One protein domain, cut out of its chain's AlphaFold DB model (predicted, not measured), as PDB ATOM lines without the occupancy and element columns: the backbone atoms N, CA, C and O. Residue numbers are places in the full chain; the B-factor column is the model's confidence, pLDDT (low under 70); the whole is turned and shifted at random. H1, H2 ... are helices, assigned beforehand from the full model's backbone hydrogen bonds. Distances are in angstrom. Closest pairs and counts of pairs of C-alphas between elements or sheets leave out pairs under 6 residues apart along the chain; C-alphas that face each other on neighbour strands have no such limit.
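This is residues 766 to 855 and 865 to 939 of the 942 residues of the protein "RNase H type-1 domain-containing protein" of Kwoniella dejecticola CBS 10117 (UniProt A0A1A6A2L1). Two long helices, H2 and H5, run side by side as a rod; near one end H1 packs on H5 and H4 on H1, near the other H3 crosses H5 and H6 turns off its end. There are 165 residues with six named helices, H1 to H6 in chain order, all helix. The whole is extended, radius of gyration of the C-alphas 23.9 A, spanning 73 by 32 by 21 A.

H1, residues 766 to 777, begins at C-alpha (192.753, 189.756, 199.358). H2, 787 to 828, measures 61.7 A; H3 is 833 to 851; H4 is 865 to 878. H5, 883 to 925, measures 60.9 A; H6, 927 to 939, ends at C-alpha (169.767, 202.462, 157.723).

The hub, H5, touches H2 at a shallow tilt of 15 degrees, the same way; closest C-alphas: Leu 805 and Lys 903, 4.7 A. Residues 767 to 771 alone of H1 touch H5; closest C-alphas: Thr 767 and Glu 897, 6.1 A. H4 touches H1; closest C-alphas: Leu 772 and Leu 874, 5.6 A. Residues 836 to 844 alone of H3 touch H5; closest C-alphas: Ile 840 and Val 919, 6.2 A. H6 is about perpendicular to H5, 88 degrees. Each O i to N i+4 pair is within hydrogen-bond range in H1 to H4, 38 of 39 in H5, 6 of 9 in H6.

C-alphas 785 and 939 are farthest apart, 74.2 A. Residues 856 to 864 are cut out, C-alphas 855 and 865 standing 26.5 A apart. Of the links printed whole, none is long. Residues 855 and 927 to 939 have pLDDT under 70.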
ATOM      1  N   LYS A 766     192.201 188.401 199.547       90.75
ATOM      2  CA  LYS A 766     192.753 189.756 199.358       90.75
ATOM      3  C   LYS A 766     192.765 190.584 200.653       90.75
ATOM      4  O   LYS A 766     193.810 191.116 201.028       90.75
ATOM      5  N   THR A 767     191.647 190.658 201.380       92.88
ATOM      6  CA  THR A 767     191.589 191.384 202.662       92.88
ATOM      7  C   THR A 767     192.371 190.674 203.768       92.88
ATOM      8  O   THR A 767     193.095 191.331 204.512       92.88
ATOM      9  N   ILE A 768     192.316 189.342 203.865       93.94
ATOM     10  CA  ILE A 768     193.072 188.602 204.894       93.94
ATOM     11  C   ILE A 768     194.593 188.722 204.665       93.94
ATOM     12  O   ILE A 768     195.346 188.892 205.625       93.94
ATOM     13  N   GLN A 769     195.054 188.711 203.410       93.31
ATOM     14  CA  GLN A 769     196.456 188.942 203.035       93.31
ATOM     15  C   GLN A 769     196.928 190.363 203.374       93.31
ATOM     16  O   GLN A 769     198.049 190.531 203.863       93.31
ATOM     17  N   ALA A 770     196.084 191.383 203.179       92.50
ATOM     18  CA  ALA A 770     196.391 192.751 203.599       92.50
ATOM     19  C   ALA A 770     196.593 192.831 205.125       92.50
ATOM     20  O   ALA A 770     197.595 193.373 205.593       92.50
ATOM     21  N   HIS A 771     195.715 192.193 205.905       93.75
ATOM     22  CA  HIS A 771     195.821 192.144 207.369       93.75
ATOM     23  C   HIS A 771     197.041 191.349 207.845       93.75
ATOM     24  O   HIS A 771     197.747 191.796 208.748       93.75
ATOM     25  N   LEU A 772     197.352 190.215 207.208       95.62
ATOM     26  CA  LEU A 772     198.600 189.474 207.435       95.62
ATOM     27  C   LEU A 772     199.835 190.336 207.163       95.62
ATOM     28  O   LEU A 772     200.798 190.291 207.932       95.62
ATOM     29  N   THR A 773     199.800 191.137 206.098       95.38
ATOM     30  CA  THR A 773     200.874 192.071 205.748       95.38
ATOM     31  C   THR A 773     201.027 193.136 206.831       95.38
ATOM     32  O   THR A 773     202.109 193.236 207.401       95.38
ATOM     33  N   LEU A 774     199.952 193.832 207.220       94.25
ATOM     34  CA  LEU A 774     199.948 194.834 208.299       94.25
ATOM     35  C   LEU A 774     200.508 194.282 209.628       94.25
ATOM     36  O   LEU A 774     201.335 194.928 210.281       94.25
ATOM     37  N   VAL A 775     200.114 193.061 210.016       95.88
ATOM     38  CA  VAL A 775     200.632 192.380 211.220       95.88
ATOM     39  C   VAL A 775     202.136 192.103 211.114       95.88
ATOM     40  O   VAL A 775     202.868 192.288 212.090       95.88
ATOM     41  N   ARG A 776     202.611 191.658 209.944       94.81
ATOM     42  CA  ARG A 776     204.005 191.246 209.712       94.81
ATOM     43  C   ARG A 776     204.965 192.413 209.490       94.81
ATOM     44  O   ARG A 776     206.084 192.356 209.993       94.81
ATOM     45  N   THR A 777     204.562 193.446 208.753       93.31
ATOM     46  CA  THR A 777     205.448 194.542 208.327       93.31
ATOM     47  C   THR A 777     205.390 195.764 209.238       93.31
ATOM     48  O   THR A 777     206.378 196.502 209.294       93.31
ATOM     49  N   SER A 778     204.283 195.976 209.957       94.06
ATOM     50  CA  SER A 778     204.063 197.178 210.772       94.06
ATOM     51  C   SER A 778     203.834 196.852 212.244       94.06
ATOM     52  O   SER A 778     204.624 197.301 213.069       94.06
ATOM     53  N   LEU A 779     202.837 196.030 212.609       93.81
ATOM     54  CA  LEU A 779     202.573 195.757 214.036       93.81
ATOM     55  C   LEU A 779     203.766 195.074 214.723       93.81
ATOM     56  O   LEU A 779     204.103 195.400 215.853       93.81
ATOM     57  N   ALA A 780     204.469 194.183 214.016       92.00
ATOM     58  CA  ALA A 780     205.672 193.522 214.521       92.00
ATOM     59  C   ALA A 780     206.879 194.454 214.795       92.00
ATOM     60  O   ALA A 780     207.871 193.981 215.346       92.00
ATOM     61  N   LYS A 781     206.817 195.745 214.427       94.62
ATOM     62  CA  LYS A 781     207.836 196.762 214.762       94.62
ATOM     63  C   LYS A 781     207.574 197.472 216.096       94.62
ATOM     64  O   LYS A 781     208.441 198.206 216.561       94.62
ATOM     65  N   HIS A 782     206.401 197.276 216.699       94.88
ATOM     66  CA  HIS A 782     206.009 197.893 217.966       94.88
ATOM     67  C   HIS A 782     205.977 196.861 219.101       94.88
ATOM     68  O   HIS A 782     205.978 195.649 218.872       94.88
ATOM     69  N   GLU A 783     205.986 197.339 220.348       94.81
ATOM     70  CA  GLU A 783     205.880 196.473 221.525       94.81
ATOM     71  C   GLU A 783     204.532 195.727 221.511       94.81
ATOM     72  O   GLU A 783     203.500 196.380 221.333       94.81
ATOM     73  N   PRO A 784     204.489 194.395 221.730       94.06
ATOM     74  CA  PRO A 784     203.260 193.614 221.584       94.06
ATOM     75  C   PRO A 784     202.072 194.140 222.396       94.06
ATOM     76  O   PRO A 784     200.950 194.111 221.901       94.06
ATOM     77  N   ASP A 785     202.310 194.679 223.594       94.56
ATOM     78  CA  ASP A 785     201.266 195.207 224.482       94.56
ATOM     79  C   ASP A 785     200.756 196.611 224.086       94.56
ATOM     80  O   ASP A 785     199.751 197.084 224.625       94.56
ATOM     81  N   ASN A 786     201.397 197.294 223.126       96.00
ATOM     82  CA  ASN A 786     201.046 198.652 222.697       96.00
ATOM     83  C   ASN A 786     199.865 198.664 221.703       96.00
ATOM     84  O   ASN A 786     199.956 199.126 220.563       96.00
ATOM     85  N   TRP A 787     198.715 198.171 222.166       95.88
ATOM     86  CA  TRP A 787     197.471 198.111 221.394       95.88
ATOM     87  C   TRP A 787     197.005 199.479 220.872       95.88
ATOM     88  O   TRP A 787     196.314 199.534 219.854       95.88
ATOM     89  N   ILE A 788     197.403 200.582 221.516       95.00
ATOM     90  CA  ILE A 788     197.104 201.948 221.065       95.00
ATOM     91  C   ILE A 788     197.830 202.231 219.745       95.00
ATOM     92  O   ILE A 788     197.178 202.589 218.765       95.00
ATOM     93  N   ALA A 789     199.148 201.997 219.677       93.38
ATOM     94  CA  ALA A 789     199.913 202.142 218.438       93.38
ATOM     95  C   ALA A 789     199.382 201.212 217.333       93.38
ATOM     96  O   ALA A 789     199.210 201.642 216.191       93.38
ATOM     97  N   HIS A 790     199.031 199.968 217.678       96.25
ATOM     98  CA  HIS A 790     198.426 199.036 216.724       96.25
ATOM     99  C   HIS A 790     197.079 199.540 216.193       96.25
ATOM    100  O   HIS A 790     196.836 199.482 214.991       96.25
ATOM    101  N   THR A 791     196.228 200.100 217.056       94.81
ATOM    102  CA  THR A 791     194.933 200.675 216.661       94.81
ATOM    103  C   THR A 791     195.112 201.881 215.735       94.81
ATOM    104  O   THR A 791     194.369 202.012 214.764       94.81
ATOM    105  N   CYS A 792     196.124 202.726 215.964       93.94
ATOM    106  CA  CYS A 792     196.458 203.832 215.061       93.94
ATOM    107  C   CYS A 792     196.899 203.349 213.668       93.94
ATOM    108  O   CYS A 792     196.451 203.907 212.668       93.94
ATOM    109  N   LEU A 793     197.718 202.294 213.586       94.50
ATOM    110  CA  LEU A 793     198.136 201.694 212.309       94.50
ATOM    111  C   LEU A 793     196.961 201.034 211.568       94.50
ATOM    112  O   LEU A 793     196.786 201.235 210.371       94.50
ATOM    113  N   ILE A 794     196.099 200.316 212.291       96.06
ATOM    114  CA  ILE A 794     194.867 199.730 211.741       96.06
ATOM    115  C   ILE A 794     193.925 200.826 211.200       96.06
ATOM    116  O   ILE A 794     193.335 200.668 210.132       96.06
ATOM    117  N   ALA A 795     193.795 201.953 211.907       95.19
ATOM    118  CA  ALA A 795     192.988 203.090 211.464       95.19
ATOM    119  C   ALA A 795     193.578 203.802 210.232       95.19
ATOM    120  O   ALA A 795     192.820 204.255 209.374       95.19
ATOM    121  N   HIS A 796     194.910 203.871 210.120       94.19
ATOM    122  CA  HIS A 796     195.597 204.411 208.946       94.19
ATOM    123  C   HIS A 796     195.266 203.613 207.674       94.19
ATOM    124  O   HIS A 796     194.892 204.205 206.663       94.19
ATOM    125  N   ASP A 797     195.317 202.281 207.735       93.62
ATOM    126  CA  ASP A 797     195.027 201.424 206.577       93.62
ATOM    127  C   ASP A 797     193.548 201.482 206.157       93.62
ATOM    128  O   ASP A 797     193.244 201.511 204.959       93.62
ATOM    129  N   ILE A 798     192.624 201.605 207.123       95.25
ATOM    130  CA  ILE A 798     191.203 201.892 206.851       95.25
ATOM    131  C   ILE A 798     191.050 203.228 206.113       95.25
ATOM    132  O   ILE A 798     190.313 203.304 205.127       95.25
ATOM    133  N   ASP A 799     191.734 204.287 206.558       93.31
ATOM    134  CA  ASP A 799     191.646 205.590 205.897       93.31
ATOM    135  C   ASP A 799     192.297 205.577 204.505       93.31
ATOM    136  O   ASP A 799     191.761 206.181 203.578       93.31
ATOM    137  N   HIS A 800     193.382 204.824 204.308       91.62
ATOM    138  CA  HIS A 800     193.987 204.611 202.994       91.62
ATOM    139  C   HIS A 800     193.011 203.928 202.016       91.62
ATOM    140  O   HIS A 800     192.779 204.439 200.917       91.62
ATOM    141  N   ALA A 801     192.353 202.837 202.428       90.94
ATOM    142  CA  ALA A 801     191.325 202.180 201.613       90.94
ATOM    143  C   ALA A 801     190.115 203.096 201.338       90.94
ATOM    144  O   ALA A 801     189.579 203.114 200.227       90.94
ATOM    145  N   ARG A 802     189.716 203.917 202.320       95.56
ATOM    146  CA  ARG A 802     188.661 204.929 202.165       95.56
ATOM    147  C   ARG A 802     189.044 206.004 201.141       95.56
ATOM    148  O   ARG A 802     188.204 206.365 200.317       95.56
ATOM    149  N   ARG A 803     190.289 206.499 201.158       90.69
ATOM    150  CA  ARG A 803     190.810 207.459 200.165       90.69
ATOM    151  C   ARG A 803     190.851 206.856 198.759       90.69
ATOM    152  O   ARG A 803     190.476 207.544 197.815       90.69
ATOM    153  N   ALA A 804     191.238 205.586 198.617       87.75
ATOM    154  CA  ALA A 804     191.240 204.895 197.325       87.75
ATOM    155  C   ALA A 804     189.827 204.837 196.707       87.75
ATOM    156  O   ALA A 804     189.625 205.306 195.591       87.75
ATOM    157  N   LEU A 805     188.824 204.386 197.472       91.44
ATOM    158  CA  LEU A 805     187.415 204.420 197.052       91.44
ATOM    159  C   LEU A 805     186.928 205.851 196.739       91.44
ATOM    160  O   LEU A 805     186.176 206.062 195.788       91.44
ATOM    161  N   GLN A 806     187.360 206.851 197.512       92.00
ATOM    162  CA  GLN A 806     187.011 208.253 197.266       92.00
ATOM    163  C   GLN A 806     187.590 208.777 195.936       92.00
ATOM    164  O   GLN A 806     186.904 209.521 195.236       92.00
ATOM    165  N   ALA A 807     188.797 208.358 195.546       87.44
ATOM    166  CA  ALA A 807     189.377 208.698 194.246       87.44
ATOM    167  C   ALA A 807     188.573 208.091 193.078       87.44
ATOM    168  O   ALA A 807     188.270 208.792 192.113       87.44
ATOM    169  N   ASP A 808     188.140 206.830 193.193       87.62
ATOM    170  CA  ASP A 808     187.319 206.166 192.166       87.62
ATOM    171  C   ASP A 808     185.897 206.736 192.051       87.62
ATOM    172  O   ASP A 808     185.280 206.686 190.979       87.62
ATOM    173  N   LEU A 809     185.366 207.310 193.136       89.88
ATOM    174  CA  LEU A 809     184.148 208.122 193.102       89.88
ATOM    175  C   LEU A 809     184.366 209.395 192.272       89.88
ATOM    176  O   LEU A 809     183.642 209.599 191.296       89.88
ATOM    177  N   TYR A 810     185.393 210.196 192.581       90.94
ATOM    178  CA  TYR A 810     185.665 211.441 191.850       90.94
ATOM    179  C   TYR A 810     185.982 211.215 190.366       90.94
ATOM    180  O   TYR A 810     185.372 211.863 189.519       90.94
ATOM    181  N   ALA A 811     186.842 210.251 190.030       88.12
ATOM    182  CA  ALA A 811     187.171 209.934 188.637       88.12
ATOM    183  C   ALA A 811     185.932 209.498 187.823       88.12
ATOM    184  O   ALA A 811     185.814 209.795 186.632       88.12
ATOM    185  N   THR A 812     184.962 208.839 188.468       92.19
ATOM    186  CA  THR A 812     183.685 208.485 187.829       92.19
ATOM    187  C   THR A 812     182.803 209.710 187.588       92.19
ATOM    188  O   THR A 812     182.181 209.811 186.529       92.19
ATOM    189  N   ASP A 813     182.754 210.651 188.533       91.25
ATOM    190  CA  ASP A 813     181.992 211.895 188.383       91.25
ATOM    191  C   ASP A 813     182.606 212.819 187.315       91.25
ATOM    192  O   ASP A 813     181.869 213.370 186.494       91.25
ATOM    193  N   GLU A 814     183.938 212.909 187.222       90.31
ATOM    194  CA  GLU A 814     184.632 213.580 186.110       90.31
ATOM    195  C   GLU A 814     184.269 212.957 184.756       90.31
ATOM    196  O   GLU A 814     183.935 213.672 183.803       90.31
ATOM    197  N   CYS A 815     184.241 211.623 184.671       91.12
ATOM    198  CA  CYS A 815     183.811 210.927 183.462       91.12
ATOM    199  C   CYS A 815     182.334 211.214 183.127       91.12
ATOM    200  O   CYS A 815     182.008 211.441 181.959       91.12
ATOM    201  N   PHE A 816     181.434 211.303 184.113       91.50
ATOM    202  CA  PHE A 816     180.052 211.740 183.872       91.50
ATOM    203  C   PHE A 816     179.957 213.195 183.380       91.50
ATOM    204  O   PHE A 816     179.129 213.488 182.511       91.50
ATOM    205  N   ILE A 817     180.795 214.105 183.885       90.75
ATOM    206  CA  ILE A 817     180.859 215.503 183.428       90.75
ATOM    207  C   ILE A 817     181.340 215.567 181.970       90.75
ATOM    208  O   ILE A 817     180.670 216.175 181.131       90.75
ATOM    209  N   ALA A 818     182.433 214.874 181.636       90.69
ATOM    210  CA  ALA A 818     182.951 214.784 180.271       90.69
ATOM    211  C   ALA A 818     181.936 214.142 179.305       90.69
ATOM    212  O   ALA A 818     181.715 214.642 178.201       90.69
ATOM    213  N   GLY A 819     181.261 213.070 179.737       92.81
ATOM    214  CA  GLY A 819     180.208 212.402 178.968       92.81
ATOM    215  C   GLY A 819     179.056 213.337 178.598       92.81
ATOM    216  O   GLY A 819     178.655 213.375 177.434       92.81
ATOM    217  N   ARG A 820     178.577 214.154 179.546       92.69
ATOM    218  CA  ARG A 820     177.512 215.146 179.301       92.69
ATOM    219  C   ARG A 820     177.909 216.207 178.276       92.69
ATOM    220  O   ARG A 820     177.072 216.600 177.464       92.69
ATOM    221  N   GLU A 821     179.159 216.669 178.283       93.31
ATOM    222  CA  GLU A 821     179.634 217.642 177.290       93.31
ATOM    223  C   GLU A 821     179.714 217.019 175.885       93.31
ATOM    224  O   GLU A 821     179.250 217.627 174.917       93.31
ATOM    225  N   TRP A 822     180.176 215.771 175.751       94.56
ATOM    226  CA  TRP A 822     180.129 215.070 174.463       94.56
ATOM    227  C   TRP A 822     178.692 214.790 173.987       94.56
ATOM    228  O   TRP A 822     178.389 215.000 172.812       94.56
ATOM    229  N   GLU A 823     177.776 214.387 174.873       92.25
ATOM    230  CA  GLU A 823     176.350 214.201 174.551       92.25
ATOM    231  C   GLU A 823     175.686 215.512 174.091       92.25
ATOM    232  O   GLU A 823     174.918 215.522 173.123       92.25
ATOM    233  N   LYS A 824     176.035 216.641 174.716       93.00
ATOM    234  CA  LYS A 824     175.629 217.996 174.310       93.00
ATOM    235  C   LYS A 824     176.186 218.373 172.931       93.00
ATOM    236  O   LYS A 824     175.439 218.896 172.102       93.00
ATOM    237  N   GLN A 825     177.444 218.050 172.628       90.94
ATOM    238  CA  GLN A 825     178.034 218.285 171.302       90.94
ATOM    239  C   GLN A 825     177.429 217.385 170.211       90.94
ATOM    240  O   GLN A 825     177.207 217.848 169.090       90.94
ATOM    241  N   LEU A 826     177.092 216.127 170.516       88.38
ATOM    242  CA  LEU A 826     176.333 215.259 169.606       88.38
ATOM    243  C   LEU A 826     174.905 215.779 169.388       88.38
ATOM    244  O   LEU A 826     174.430 215.797 168.252       88.38
ATOM    245  N   SER A 827     174.256 216.284 170.439       90.50
ATOM    246  CA  SER A 827     172.933 216.915 170.350       90.50
ATOM    247  C   SER A 827     172.956 218.159 169.453       90.50
ATOM    248  O   SER A 827     172.100 218.306 168.583       90.50
ATOM    249  N   ALA A 828     173.986 219.005 169.575       90.50
ATOM    250  CA  ALA A 828     174.204 220.155 168.692       90.50
ATOM    251  C   ALA A 828     174.475 219.751 167.225       90.50
ATOM    252  O   ALA A 828     174.085 220.467 166.305       90.50
ATOM    253  N   LYS A 829     175.078 218.573 166.994       85.44
ATOM    254  CA  LYS A 829     175.234 217.950 165.663       85.44
ATOM    255  C   LYS A 829     173.969 217.211 165.174       85.44
ATOM    256  O   LYS A 829     174.000 216.599 164.109       85.44
ATOM    257  N   GLY A 830     172.854 217.270 165.912       88.25
ATOM    258  CA  GLY A 830     171.557 216.706 165.520       88.25
ATOM    259  C   GLY A 830     171.342 215.223 165.857       88.25
ATOM    260  O   GLY A 830     170.385 214.619 165.366       88.25
ATOM    261  N   PHE A 831     172.199 214.614 166.681       87.06
ATOM    262  CA  PHE A 831     171.989 213.252 167.177       87.06
ATOM    263  C   PHE A 831     171.059 213.257 168.398       87.06
ATOM    264  O   PHE A 831     171.257 214.015 169.340       87.06
ATOM    265  N   THR A 832     170.048 212.386 168.407       89.94
ATOM    266  CA  THR A 832     169.173 212.193 169.574       89.94
ATOM    267  C   THR A 832     169.807 211.220 170.568       89.94
ATOM    268  O   THR A 832     170.392 210.222 170.148       89.94
ATOM    269  N   ALA A 833     169.639 211.457 171.877       85.75
ATOM    270  CA  ALA A 833     170.229 210.629 172.941       85.75
ATOM    271  C   ALA A 833     170.002 209.117 172.727       85.75
ATOM    272  O   ALA A 833     170.959 208.357 172.669       85.75
ATOM    273  N   ALA A 834     168.770 208.695 172.422       88.69
ATOM    274  CA  ALA A 834     168.458 207.287 172.153       88.69
ATOM    275  C   ALA A 834     169.250 206.668 170.974       88.69
ATOM    276  O   ALA A 834     169.552 205.477 170.996       88.69
ATOM    277  N   ARG A 835     169.621 207.447 169.944       85.38
ATOM    278  CA  ARG A 835     170.502 206.967 168.856       85.38
ATOM    279  C   ARG A 835     171.957 206.860 169.307       85.38
ATOM    280  O   ARG A 835     172.662 205.963 168.851       85.38
ATOM    281  N   VAL A 836     172.386 207.762 170.186       87.19
ATOM    282  CA  VAL A 836     173.713 207.747 170.809       87.19
ATOM    283  C   VAL A 836     173.844 206.523 171.725       87.19
ATOM    284  O   VAL A 836     174.772 205.743 171.540       87.19
ATOM    285  N   ASP A 837     172.861 206.252 172.590       88.00
ATOM    286  CA  ASP A 837     172.810 205.054 173.444       88.00
ATOM    287  C   ASP A 837     172.832 203.741 172.649       88.00
ATOM    288  O   ASP A 837     173.573 202.816 172.991       88.00
ATOM    289  N   VAL A 838     172.053 203.648 171.562       89.81
ATOM    290  CA  VAL A 838     172.056 202.467 170.680       89.81
ATOM    291  C   VAL A 838     173.413 202.287 169.998       89.81
ATOM    292  O   VAL A 838     173.896 201.158 169.910       89.81
ATOM    293  N   PHE A 839     174.060 203.366 169.547       86.81
ATOM    294  CA  PHE A 839     175.396 203.279 168.956       86.81
ATOM    295  C   PHE A 839     176.453 202.858 169.983       86.81
ATOM    296  O   PHE A 839     177.209 201.928 169.712       86.81
ATOM    297  N   ILE A 840     176.460 203.465 171.177       90.19
ATOM    298  CA  ILE A 840     177.342 203.079 172.289       90.19
ATOM    299  C   ILE A 840     177.159 201.595 172.609       90.19
ATOM    300  O   ILE A 840     178.132 200.849 172.630       90.19
ATOM    301  N   THR A 841     175.915 201.136 172.758       90.00
ATOM    302  CA  THR A 841     175.610 199.726 173.050       90.00
ATOM    303  C   THR A 841     176.082 198.784 171.935       90.00
ATOM    304  O   THR A 841     176.552 197.688 172.231       90.00
ATOM    305  N   LYS A 842     175.984 199.184 170.656       88.38
ATOM    306  CA  LYS A 842     176.526 198.404 169.527       88.38
ATOM    307  C   LYS A 842     178.062 198.365 169.546       88.38
ATOM    308  O   LYS A 842     178.622 197.296 169.341       88.38
ATOM    309  N   VAL A 843     178.735 199.491 169.798       89.19
ATOM    310  CA  VAL A 843     180.210 199.567 169.804       89.19
ATOM    311  C   VAL A 843     180.812 198.833 170.995       89.19
ATOM    312  O   VAL A 843     181.725 198.039 170.789       89.19
ATOM    313  N   LEU A 844     180.290 199.033 172.211       90.56
ATOM    314  CA  LEU A 844     180.782 198.333 173.400       90.56
ATOM    315  C   LEU A 844     180.661 196.816 173.222       90.56
ATOM    316  O   LEU A 844     181.670 196.138 173.310       90.56
ATOM    317  N   LYS A 845     179.511 196.298 172.764       90.56
ATOM    318  CA  LYS A 845     179.358 194.862 172.452       90.56
ATOM    319  C   LYS A 845     180.359 194.314 171.427       90.56
ATOM    320  O   LYS A 845     180.665 193.127 171.477       90.56
ATOM    321  N   VAL A 846     180.840 195.132 170.488       87.56
ATOM    322  CA  VAL A 846     181.888 194.720 169.537       87.56
ATOM    323  C   VAL A 846     183.263 194.729 170.204       87.56
ATOM    324  O   VAL A 846     184.033 193.807 169.974       87.56
ATOM    325  N   LEU A 847     183.566 195.719 171.048       85.62
ATOM    326  CA  LEU A 847     184.821 195.776 171.806       85.62
ATOM    327  C   LEU A 847     184.900 194.659 172.857       85.62
ATOM    328  O   LEU A 847     185.893 193.943 172.904       85.62
ATOM    329  N   ASP A 848     183.835 194.454 173.631       86.38
ATOM    330  CA  ASP A 848     183.715 193.379 174.619       86.38
ATOM    331  C   ASP A 848     183.774 191.997 173.937       86.38
ATOM    332  O   ASP A 848     184.379 191.070 174.463       86.38
ATOM    333  N   GLY A 849     183.209 191.861 172.728       85.94
ATOM    334  CA  GLY A 849     183.295 190.642 171.913       85.94
ATOM    335  C   GLY A 849     184.654 190.398 171.241       85.94
ATOM    336  O   GLY A 849     184.901 189.284 170.786       85.94
ATOM    337  N   ILE A 850     185.524 191.412 171.170       82.88
ATOM    338  CA  ILE A 850     186.938 191.263 170.788       82.88
ATOM    339  C   ILE A 850     187.759 190.893 172.029       82.88
ATOM    340  O   ILE A 850     188.498 189.917 171.984       82.88
ATOM    341  N   ALA A 851     187.563 191.599 173.147       80.50
ATOM    342  CA  ALA A 851     188.240 191.320 174.415       80.50
ATOM    343  C   ALA A 851     187.973 189.886 174.910       80.50
ATOM    344  O   ALA A 851     188.913 189.158 175.202       80.50
ATOM    345  N   ALA A 852     186.722 189.417 174.865       78.75
ATOM    346  CA  ALA A 852     186.354 188.041 175.221       78.75
ATOM    347  C   ALA A 852     186.851 186.958 174.230       78.75
ATOM    348  O   ALA A 852     186.536 185.780 174.397       78.75
ATOM    349  N   ALA A 853     187.590 187.340 173.183       76.44
ATOM    350  CA  ALA A 853     188.323 186.437 172.293       76.44
ATOM    351  C   ALA A 853     189.858 186.559 172.446       76.44
ATOM    352  O   ALA A 853     190.592 185.872 171.733       76.44
ATOM    353  N   GLU A 854     190.330 187.427 173.346       74.31
ATOM    354  CA  GLU A 854     191.741 187.757 173.592       74.31
ATOM    355  C   GLU A 854     192.140 187.563 175.073       74.31
ATOM    356  O   GLU A 854     193.279 187.189 175.349       74.31
ATOM    357  N   GLU A 855     191.211 187.730 176.021       63.94
ATOM    358  CA  GLU A 855     191.402 187.383 177.436       63.94
ATOM    359  C   GLU A 855     191.438 185.848 177.650       63.94
ATOM    360  O   GLU A 855     190.633 185.119 177.056       63.94
ATOM    361  N   GLU A 865     189.279 176.827 200.784       86.56
ATOM    362  CA  GLU A 865     190.446 176.231 201.454       86.56
ATOM    363  C   GLU A 865     191.590 177.247 201.673       86.56
ATOM    364  O   GLU A 865     192.188 177.280 202.752       86.56
ATOM    365  N   ASP A 866     191.880 178.116 200.696       88.94
ATOM    366  CA  ASP A 866     192.891 179.175 200.834       88.94
ATOM    367  C   ASP A 866     192.434 180.279 201.799       88.94
ATOM    368  O   ASP A 866     193.242 180.781 202.585       88.94
ATOM    369  N   ILE A 867     191.141 180.623 201.800       91.44
ATOM    370  CA  ILE A 867     190.560 181.583 202.752       91.44
ATOM    371  C   ILE A 867     190.665 181.044 204.188       91.44
ATOM    372  O   ILE A 867     191.152 181.758 205.070       91.44
ATOM    373  N   GLU A 868     190.283 179.784 204.435       92.75
ATOM    374  CA  GLU A 868     190.430 179.151 205.756       92.75
ATOM    375  C   GLU A 868     191.900 179.084 206.198       92.75
ATOM    376  O   GLU A 868     192.224 179.422 207.343       92.75
ATOM    377  N   ARG A 869     192.809 178.721 205.286       94.81
ATOM    378  CA  ARG A 869     194.257 178.681 205.535       94.81
ATOM    379  C   ARG A 869     194.814 180.051 205.929       94.81
ATOM    380  O   ARG A 869     195.500 180.157 206.946       94.81
ATOM    381  N   LEU A 870     194.510 181.098 205.161       95.06
ATOM    382  CA  LEU A 870     194.959 182.466 205.437       95.06
ATOM    383  C   LEU A 870     194.362 183.002 206.747       95.06
ATOM    384  O   LEU A 870     195.036 183.718 207.489       95.06
ATOM    385  N   GLN A 871     193.120 182.635 207.075       94.25
ATOM    386  CA  GLN A 871     192.489 183.026 208.335       94.25
ATOM    387  C   GLN A 871     193.123 182.320 209.548       94.25
ATOM    388  O   GLN A 871     193.292 182.945 210.602       94.25
ATOM    389  N   ALA A 872     193.530 181.055 209.411       95.19
ATOM    390  CA  ALA A 872     194.319 180.356 210.427       95.19
ATOM    391  C   ALA A 872     195.700 181.012 210.614       95.19
ATOM    392  O   ALA A 872     196.093 181.306 211.743       95.19
ATOM    393  N   GLU A 873     196.387 181.334 209.515       96.06
ATOM    394  CA  GLU A 873     197.689 182.014 209.504       96.06
ATOM    395  C   GLU A 873     197.624 183.412 210.155       96.06
ATOM    396  O   GLU A 873     198.505 183.785 210.934       96.06
ATOM    397  N   LEU A 874     196.546 184.173 209.916       95.50
ATOM    398  CA  LEU A 874     196.297 185.460 210.579       95.50
ATOM    399  C   LEU A 874     196.030 185.285 212.082       95.50
ATOM    400  O   LEU A 874     196.516 186.073 212.894       95.50
ATOM    401  N   THR A 875     195.293 184.240 212.463       95.94
ATOM    402  CA  THR A 875     195.001 183.921 213.870       95.94
ATOM    403  C   THR A 875     196.276 183.539 214.630       95.94
ATOM    404  O   THR A 875     196.486 184.000 215.753       95.94
ATOM    405  N   GLU A 876     197.170 182.765 214.008       96.62
ATOM    406  CA  GLU A 876     198.494 182.451 214.554       96.62
ATOM    407  C   GLU A 876     199.361 183.713 214.679       96.62
ATOM    408  O   GLU A 876     199.902 183.984 215.753       96.62
ATOM    409  N   ALA A 877     199.434 184.542 213.633       95.69
ATOM    410  CA  ALA A 877     200.218 185.779 213.640       95.69
ATOM    411  C   ALA A 877     199.747 186.792 214.708       95.69
ATOM    412  O   ALA A 877     200.574 187.516 215.274       95.69
ATOM    413  N   LEU A 878     198.443 186.816 215.009       96.38
ATOM    414  CA  LEU A 878     197.825 187.658 216.041       96.38
ATOM    415  C   LEU A 878     197.923 187.090 217.469       96.38
ATOM    416  O   LEU A 878     197.686 187.827 218.427       96.38
ATOM    417  N   SER A 879     198.278 185.813 217.645       96.56
ATOM    418  CA  SER A 879     198.268 185.128 218.954       96.56
ATOM    419  C   SER A 879     199.109 185.824 220.037       96.56
ATOM    420  O   SER A 879     198.734 185.817 221.209       96.56
ATOM    421  N   LYS A 880     200.209 186.467 219.625       95.69
ATOM    422  CA  LYS A 880     201.202 187.162 220.461       95.69
ATOM    423  C   LYS A 880     200.829 188.590 220.899       95.69
ATOM    424  O   LYS A 880     201.625 189.216 221.586       95.69
ATOM    425  N   PHE A 881     199.678 189.115 220.477       96.75
ATOM    426  CA  PHE A 881     199.206 190.473 220.798       96.75
ATOM    427  C   PHE A 881     198.040 190.435 221.809       96.75
ATOM    428  O   PHE A 881     197.343 189.420 221.874       96.75
ATOM    429  N   PRO A 882     197.766 191.506 222.578       96.94
ATOM    430  CA  PRO A 882     196.646 191.564 223.520       96.94
ATOM    431  C   PRO A 882     195.291 191.573 222.796       96.94
ATOM    432  O   PRO A 882     195.200 191.882 221.603       96.94
ATOM    433  N   ASP A 883     194.227 191.200 223.507       96.44
ATOM    434  CA  ASP A 883     192.910 190.950 222.911       96.44
ATOM    435  C   ASP A 883     192.267 192.216 222.321       96.44
ATOM    436  O   ASP A 883     191.585 192.124 221.303       96.44
ATOM    437  N   GLU A 884     192.591 193.403 222.837       97.19
ATOM    438  CA  GLU A 884     192.218 194.699 222.259       97.19
ATOM    439  C   GLU A 884     192.768 194.869 220.830       97.19
ATOM    440  O   GLU A 884     192.066 195.357 219.942       97.19
ATOM    441  N   THR A 885     194.000 194.406 220.568       96.31
ATOM    442  CA  THR A 885     194.581 194.415 219.210       96.31
ATOM    443  C   THR A 885     193.873 193.398 218.310       96.31
ATOM    444  O   THR A 885     193.616 193.685 217.139       96.31
ATOM    445  N   LYS A 886     193.508 192.223 218.848       96.69
ATOM    446  CA  LYS A 886     192.772 191.189 218.102       96.69
ATOM    447  C   LYS A 886     191.359 191.656 217.727       96.69
ATOM    448  O   LYS A 886     190.937 191.468 216.586       96.69
ATOM    449  N   GLU A 887     190.642 192.296 218.652       95.50
ATOM    450  CA  GLU A 887     189.306 192.851 218.410       95.50
ATOM    451  C   GLU A 887     189.354 194.018 217.413       95.50
ATOM    452  O   GLU A 887     188.571 194.031 216.457       95.50
ATOM    453  N   ALA A 888     190.298 194.954 217.577       95.00
ATOM    454  CA  ALA A 888     190.506 196.046 216.627       95.00
ATOM    455  C   ALA A 888     190.746 195.505 215.208       95.00
ATOM    456  O   ALA A 888     190.081 195.938 214.266       95.00
ATOM    457  N   MET A 889     191.613 194.496 215.061       95.19
ATOM    458  CA  MET A 889     191.904 193.858 213.775       95.19
ATOM    459  C   MET A 889     190.684 193.133 213.180       95.19
ATOM    460  O   MET A 889     190.417 193.249 211.983       95.19
ATOM    461  N   SER A 890     189.899 192.423 214.001       93.12
ATOM    462  CA  SER A 890     188.698 191.700 213.552       93.12
ATOM    463  C   SER A 890     187.581 192.643 213.086       93.12
ATOM    464  O   SER A 890     186.942 192.407 212.057       93.12
ATOM    465  N   ASN A 891     187.368 193.751 213.799       93.75
ATOM    466  CA  ASN A 891     186.413 194.781 213.395       93.75
ATOM    467  C   ASN A 891     186.903 195.544 212.151       93.75
ATOM    468  O   ASN A 891     186.119 195.772 211.226       93.75
ATOM    469  N   ALA A 892     188.199 195.853 212.075       93.94
ATOM    470  CA  ALA A 892     188.817 196.476 210.908       93.94
ATOM    471  C   ALA A 892     188.716 195.618 209.643       93.94
ATOM    472  O   ALA A 892     188.440 196.161 208.579       93.94
ATOM    473  N   ALA A 893     188.879 194.294 209.739       92.81
ATOM    474  CA  ALA A 893     188.736 193.384 208.599       92.81
ATOM    475  C   ALA A 893     187.364 193.508 207.921       92.81
ATOM    476  O   ALA A 893     187.289 193.575 206.698       92.81
ATOM    477  N   ARG A 894     186.284 193.646 208.703       92.31
ATOM    478  CA  ARG A 894     184.930 193.863 208.164       92.31
ATOM    479  C   ARG A 894     184.805 195.209 207.450       92.31
ATOM    480  O   ARG A 894     184.233 195.267 206.368       92.31
ATOM    481  N   VAL A 895     185.335 196.285 208.039       93.56
ATOM    482  CA  VAL A 895     185.311 197.632 207.433       93.56
ATOM    483  C   VAL A 895     186.139 197.664 206.146       93.56
ATOM    484  O   VAL A 895     185.679 198.188 205.136       93.56
ATOM    485  N   MET A 896     187.320 197.047 206.158       93.56
ATOM    486  CA  MET A 896     188.197 196.920 204.996       93.56
ATOM    487  C   MET A 896     187.560 196.089 203.885       93.56
ATOM    488  O   MET A 896     187.602 196.513 202.740       93.56
ATOM    489  N   GLU A 897     186.900 194.970 204.189       93.44
ATOM    490  CA  GLU A 897     186.155 194.184 203.194       93.44
ATOM    491  C   GLU A 897     185.019 195.007 202.547       93.44
ATOM    492  O   GLU A 897     184.871 194.987 201.326       93.44
ATOM    493  N   TYR A 898     184.267 195.808 203.319       91.56
ATOM    494  CA  TYR A 898     183.280 196.742 202.750       91.56
ATOM    495  C   TYR A 898     183.922 197.815 201.854       91.56
ATOM    496  O   TYR A 898     183.366 198.139 200.805       91.56
ATOM    497  N   LEU A 899     185.079 198.366 202.244       91.69
ATOM    498  CA  LEU A 899     185.801 199.369 201.453       91.69
ATOM    499  C   LEU A 899     186.415 198.770 200.180       91.69
ATOM    500  O   LEU A 899     186.322 199.393 199.129       91.69
ATOM    501  N   VAL A 900     186.975 197.558 200.246       90.88
ATOM    502  CA  VAL A 900     187.554 196.835 199.103       90.88
ATOM    503  C   VAL A 900     186.461 196.423 198.117       90.88
ATOM    504  O   VAL A 900     186.553 196.801 196.954       90.88
ATOM    505  N   ARG A 901     185.374 195.766 198.563       90.06
ATOM    506  CA  ARG A 901     184.226 195.459 197.682       90.06
ATOM    507  C   ARG A 901     183.608 196.733 197.101       90.06
ATOM    508  O   ARG A 901     183.276 196.772 195.921       90.06
ATOM    509  N   GLY A 902     183.478 197.784 197.913       90.31
ATOM    510  CA  GLY A 902     183.004 199.094 197.469       90.31
ATOM    511  C   GLY A 902     183.896 199.699 196.384       90.31
ATOM    512  O   GLY A 902     183.377 200.192 195.383       90.31
ATOM    513  N   LYS A 903     185.224 199.617 196.550       92.19
ATOM    514  CA  LYS A 903     186.210 200.087 195.573       92.19
ATOM    515  C   LYS A 903     186.148 199.265 194.291       92.19
ATOM    516  O   LYS A 903     185.967 199.847 193.233       92.19
ATOM    517  N   ASP A 904     186.209 197.939 194.372       89.56
ATOM    518  CA  ASP A 904     186.209 197.060 193.197       89.56
ATOM    519  C   ASP A 904     184.907 197.218 192.368       89.56
ATOM    520  O   ASP A 904     184.947 197.271 191.134       89.56
ATOM    521  N   LEU A 905     183.748 197.404 193.021       89.38
ATOM    522  CA  LEU A 905     182.479 197.749 192.358       89.38
ATOM    523  C   LEU A 905     182.492 199.149 191.721       89.38
ATOM    524  O   LEU A 905     181.983 199.336 190.610       89.38
ATOM    525  N   GLN A 906     183.048 200.144 192.413       91.31
ATOM    526  CA  GLN A 906     183.105 201.522 191.931       91.31
ATOM    527  C   GLN A 906     184.145 201.698 190.810       91.31
ATOM    528  O   GLN A 906     183.875 202.444 189.876       91.31
ATOM    529  N   GLU A 907     185.257 200.961 190.823       90.00
ATOM    530  CA  GLU A 907     186.251 200.869 189.745       90.00
ATOM    531  C   GLU A 907     185.662 200.179 188.504       90.00
ATOM    532  O   GLU A 907     185.760 200.710 187.399       90.00
ATOM    533  N   LYS A 908     184.934 199.065 188.668       89.81
ATOM    534  CA  LYS A 908     184.185 198.423 187.570       89.81
ATOM    535  C   LYS A 908     183.205 199.396 186.899       89.81
ATOM    536  O   LYS A 908     183.125 199.459 185.672       89.81
ATOM    537  N   LYS A 909     182.501 200.203 187.699       90.31
ATOM    538  CA  LYS A 909     181.608 201.274 187.229       90.31
ATOM    539  C   LYS A 909     182.374 202.443 186.590       90.31
ATOM    540  O   LYS A 909     181.924 202.943 185.561       90.31
ATOM    541  N   ARG A 910     183.520 202.854 187.148       92.94
ATOM    542  CA  ARG A 910     184.430 203.867 186.577       92.94
ATOM    543  C   ARG A 910     184.811 203.468 185.152       92.94
ATOM    544  O   ARG A 910     184.569 204.229 184.224       92.94
ATOM    545  N   ILE A 911     185.258 202.223 184.972       90.56
ATOM    546  CA  ILE A 911     185.644 201.639 183.680       90.56
ATOM    547  C   ILE A 911     184.455 201.566 182.701       90.56
ATOM    548  O   ILE A 911     184.626 201.881 181.524       90.56
ATOM    549  N   GLU A 912     183.240 201.208 183.138       90.25
ATOM    550  CA  GLU A 912     182.049 201.233 182.262       90.25
ATOM    551  C   GLU A 912     181.742 202.659 181.759       90.25
ATOM    552  O   GLU A 912     181.490 202.867 180.564       90.25
ATOM    553  N   VAL A 913     181.810 203.660 182.646       91.88
ATOM    554  CA  VAL A 913     181.574 205.068 182.291       91.88
ATOM    555  C   VAL A 913     182.710 205.609 181.413       91.88
ATOM    556  O   VAL A 913     182.423 206.224 180.390       91.88
ATOM    557  N   GLU A 914     183.977 205.322 181.719       92.44
ATOM    558  CA  GLU A 914     185.137 205.641 180.870       92.44
ATOM    559  C   GLU A 914     184.976 205.068 179.453       92.44
ATOM    560  O   GLU A 914     185.100 205.802 178.469       92.44
ATOM    561  N   ARG A 915     184.628 203.774 179.328       94.12
ATOM    562  CA  ARG A 915     184.357 203.117 178.035       94.12
ATOM    563  C   ARG A 915     183.239 203.843 177.275       94.12
ATOM    564  O   ARG A 915     183.413 204.163 176.097       94.12
ATOM    565  N   ARG A 916     182.121 204.187 177.935       94.06
ATOM    566  CA  ARG A 916     181.030 204.996 177.344       94.06
ATOM    567  C   ARG A 916     181.525 206.366 176.862       94.06
ATOM    568  O   ARG A 916     181.220 206.761 175.735       94.06
ATOM    569  N   VAL A 917     182.295 207.078 177.684       94.81
ATOM    570  CA  VAL A 917     182.844 208.412 177.383       94.81
ATOM    571  C   VAL A 917     183.816 208.364 176.206       94.81
ATOM    572  O   VAL A 917     183.764 209.238 175.344       94.81
ATOM    573  N   LYS A 918     184.643 207.318 176.094       94.00
ATOM    574  CA  LYS A 918     185.557 207.134 174.957       94.00
ATOM    575  C   LYS A 918     184.823 206.838 173.649       94.00
ATOM    576  O   LYS A 918     185.238 207.333 172.599       94.00
ATOM    577  N   VAL A 919     183.693 206.123 173.685       92.44
ATOM    578  CA  VAL A 919     182.834 205.971 172.495       92.44
ATOM    579  C   VAL A 919     182.165 207.300 172.118       92.44
ATOM    580  O   VAL A 919     182.167 207.652 170.938       92.44
ATOM    581  N   LEU A 920     181.663 208.073 173.088       91.88
ATOM    582  CA  LEU A 920     181.110 209.420 172.865       91.88
ATOM    583  C   LEU A 920     182.139 210.373 172.227       91.88
ATOM    584  O   LEU A 920     181.862 210.986 171.194       91.88
ATOM    585  N   GLU A 921     183.347 210.440 172.789       92.44
ATOM    586  CA  GLU A 921     184.487 211.187 172.248       92.44
ATOM    587  C   GLU A 921     184.809 210.752 170.807       92.44
ATOM    588  O   GLU A 921     184.994 211.589 169.918       92.44
ATOM    589  N   GLY A 922     184.814 209.440 170.541       89.00
ATOM    590  CA  GLY A 922     184.992 208.875 169.203       89.00
ATOM    591  C   GLY A 922     183.905 209.310 168.212       89.00
ATOM    592  O   GLY A 922     184.222 209.718 167.092       89.00
ATOM    593  N   MET A 923     182.629 209.301 168.616       87.62
ATOM    594  CA  MET A 923     181.520 209.796 167.789       87.62
ATOM    595  C   MET A 923     181.673 211.284 167.450       87.62
ATOM    596  O   MET A 923     181.424 211.684 166.311       87.62
ATOM    597  N   VAL A 924     182.088 212.110 168.418       87.88
ATOM    598  CA  VAL A 924     182.250 213.557 168.217       87.88
ATOM    599  C   VAL A 924     183.433 213.861 167.300       87.88
ATOM    600  O   VAL A 924     183.257 214.624 166.343       87.88
ATOM    601  N   ASN A 925     184.598 213.263 167.566       84.81
ATOM    602  CA  ASN A 925     185.848 213.512 166.841       84.81
ATOM    603  C   ASN A 925     185.845 212.938 165.416       84.81
ATOM    604  O   ASN A 925     186.410 213.543 164.509       84.81
ATOM    605  N   VAL A 926     185.207 211.786 165.182       75.25
ATOM    606  CA  VAL A 926     185.179 211.135 163.856       75.25
ATOM    607  C   VAL A 926     183.907 211.502 163.065       75.25
ATOM    608  O   VAL A 926     183.684 210.990 161.968       75.25
ATOM    609  N   GLY A 927     183.076 212.415 163.581       57.44
ATOM    610  CA  GLY A 927     181.690 212.655 163.151       57.44
ATOM    611  C   GLY A 927     181.435 212.928 161.660       57.44
ATOM    612  O   GLY A 927     180.340 212.635 161.189       57.44
ATOM    613  N   GLU A 928     182.410 213.413 160.884       54.72
ATOM    614  CA  GLU A 928     182.254 213.560 159.424       54.72
ATOM    615  C   GLU A 928     182.378 212.220 158.677       54.72
ATOM    616  O   GLU A 928     181.552 211.899 157.822       54.72
ATOM    617  N   ILE A 929     183.369 211.399 159.041       55.72
ATOM    618  CA  ILE A 929     183.631 210.080 158.436       55.72
ATOM    619  C   ILE A 929     182.635 209.050 158.986       55.72
ATOM    620  O   ILE A 929     181.967 208.331 158.237       55.72
ATOM    621  N   VAL A 930     182.465 209.032 160.310       51.16
ATOM    622  CA  VAL A 930     181.441 208.236 160.998       51.16
ATOM    623  C   VAL A 930     180.036 208.710 160.622       51.16
ATOM    624  O   VAL A 930     179.128 207.894 160.590       51.16
ATOM    625  N   GLY A 931     179.843 209.953 160.170       55.66
ATOM    626  CA  GLY A 931     178.592 210.407 159.556       55.66
ATOM    627  C   GLY A 931     178.177 209.630 158.295       55.66
ATOM    628  O   GLY A 931     177.017 209.716 157.889       55.66
ATOM    629  N   GLY A 932     179.079 208.863 157.670       56.88
ATOM    630  CA  GLY A 932     178.752 207.844 156.663       56.88
ATOM    631  C   GLY A 932     178.416 206.485 157.288       56.88
ATOM    632  O   GLY A 932     177.358 205.923 157.011       56.88
ATOM    633  N   VAL A 933     179.279 205.988 158.179       54.66
ATOM    634  CA  VAL A 933     179.163 204.654 158.810       54.66
ATOM    635  C   VAL A 933     177.960 204.548 159.761       54.66
ATOM    636  O   VAL A 933     177.257 203.548 159.754       54.66
ATOM    637  N   VAL A 934     177.650 205.595 160.526       53.47
ATOM    638  CA  VAL A 934     176.442 205.694 161.367       53.47
ATOM    639  C   VAL A 934     175.186 205.910 160.536       53.47
ATOM    640  O   VAL A 934     174.123 205.476 160.959       53.47
ATOM    641  N   ARG A 935     175.271 206.499 159.332       58.19
ATOM    642  CA  ARG A 935     174.140 206.416 158.395       58.19
ATOM    643  C   ARG A 935     173.923 204.963 157.992       58.19
ATOM    644  O   ARG A 935     172.841 204.461 158.242       58.19
ATOM    645  N   TYR A 936     174.958 204.282 157.501       58.81
ATOM    646  CA  TYR A 936     174.909 202.867 157.122       58.81
ATOM    647  C   TYR A 936     174.297 201.983 158.238       58.81
ATOM    648  O   TYR A 936     173.205 201.438 158.062       58.81
ATOM    649  N   LEU A 937     174.901 201.981 159.435       55.88
ATOM    650  CA  LEU A 937     174.506 201.186 160.616       55.88
ATOM    651  C   LEU A 937     173.196 201.621 161.317       55.88
ATOM    652  O   LEU A 937     172.772 200.963 162.276       55.88
ATOM    653  N   LEU A 938     172.572 202.724 160.875       57.16
ATOM    654  CA  LEU A 938     171.215 203.152 161.261       57.16
ATOM    655  C   LEU A 938     170.222 203.140 160.077       57.16
ATOM    656  O   LEU A 938     169.071 203.536 160.252       57.16
ATOM    657  N   THR A 939     170.646 202.712 158.883       56.25
ATOM    658  CA  THR A 939     169.767 202.462 157.723       56.25
ATOM    659  C   THR A 939     169.568 200.978 157.425       56.25
ATOM    660  O   THR A 939     168.602 200.635 156.748       56.25
TER     661      THR A 939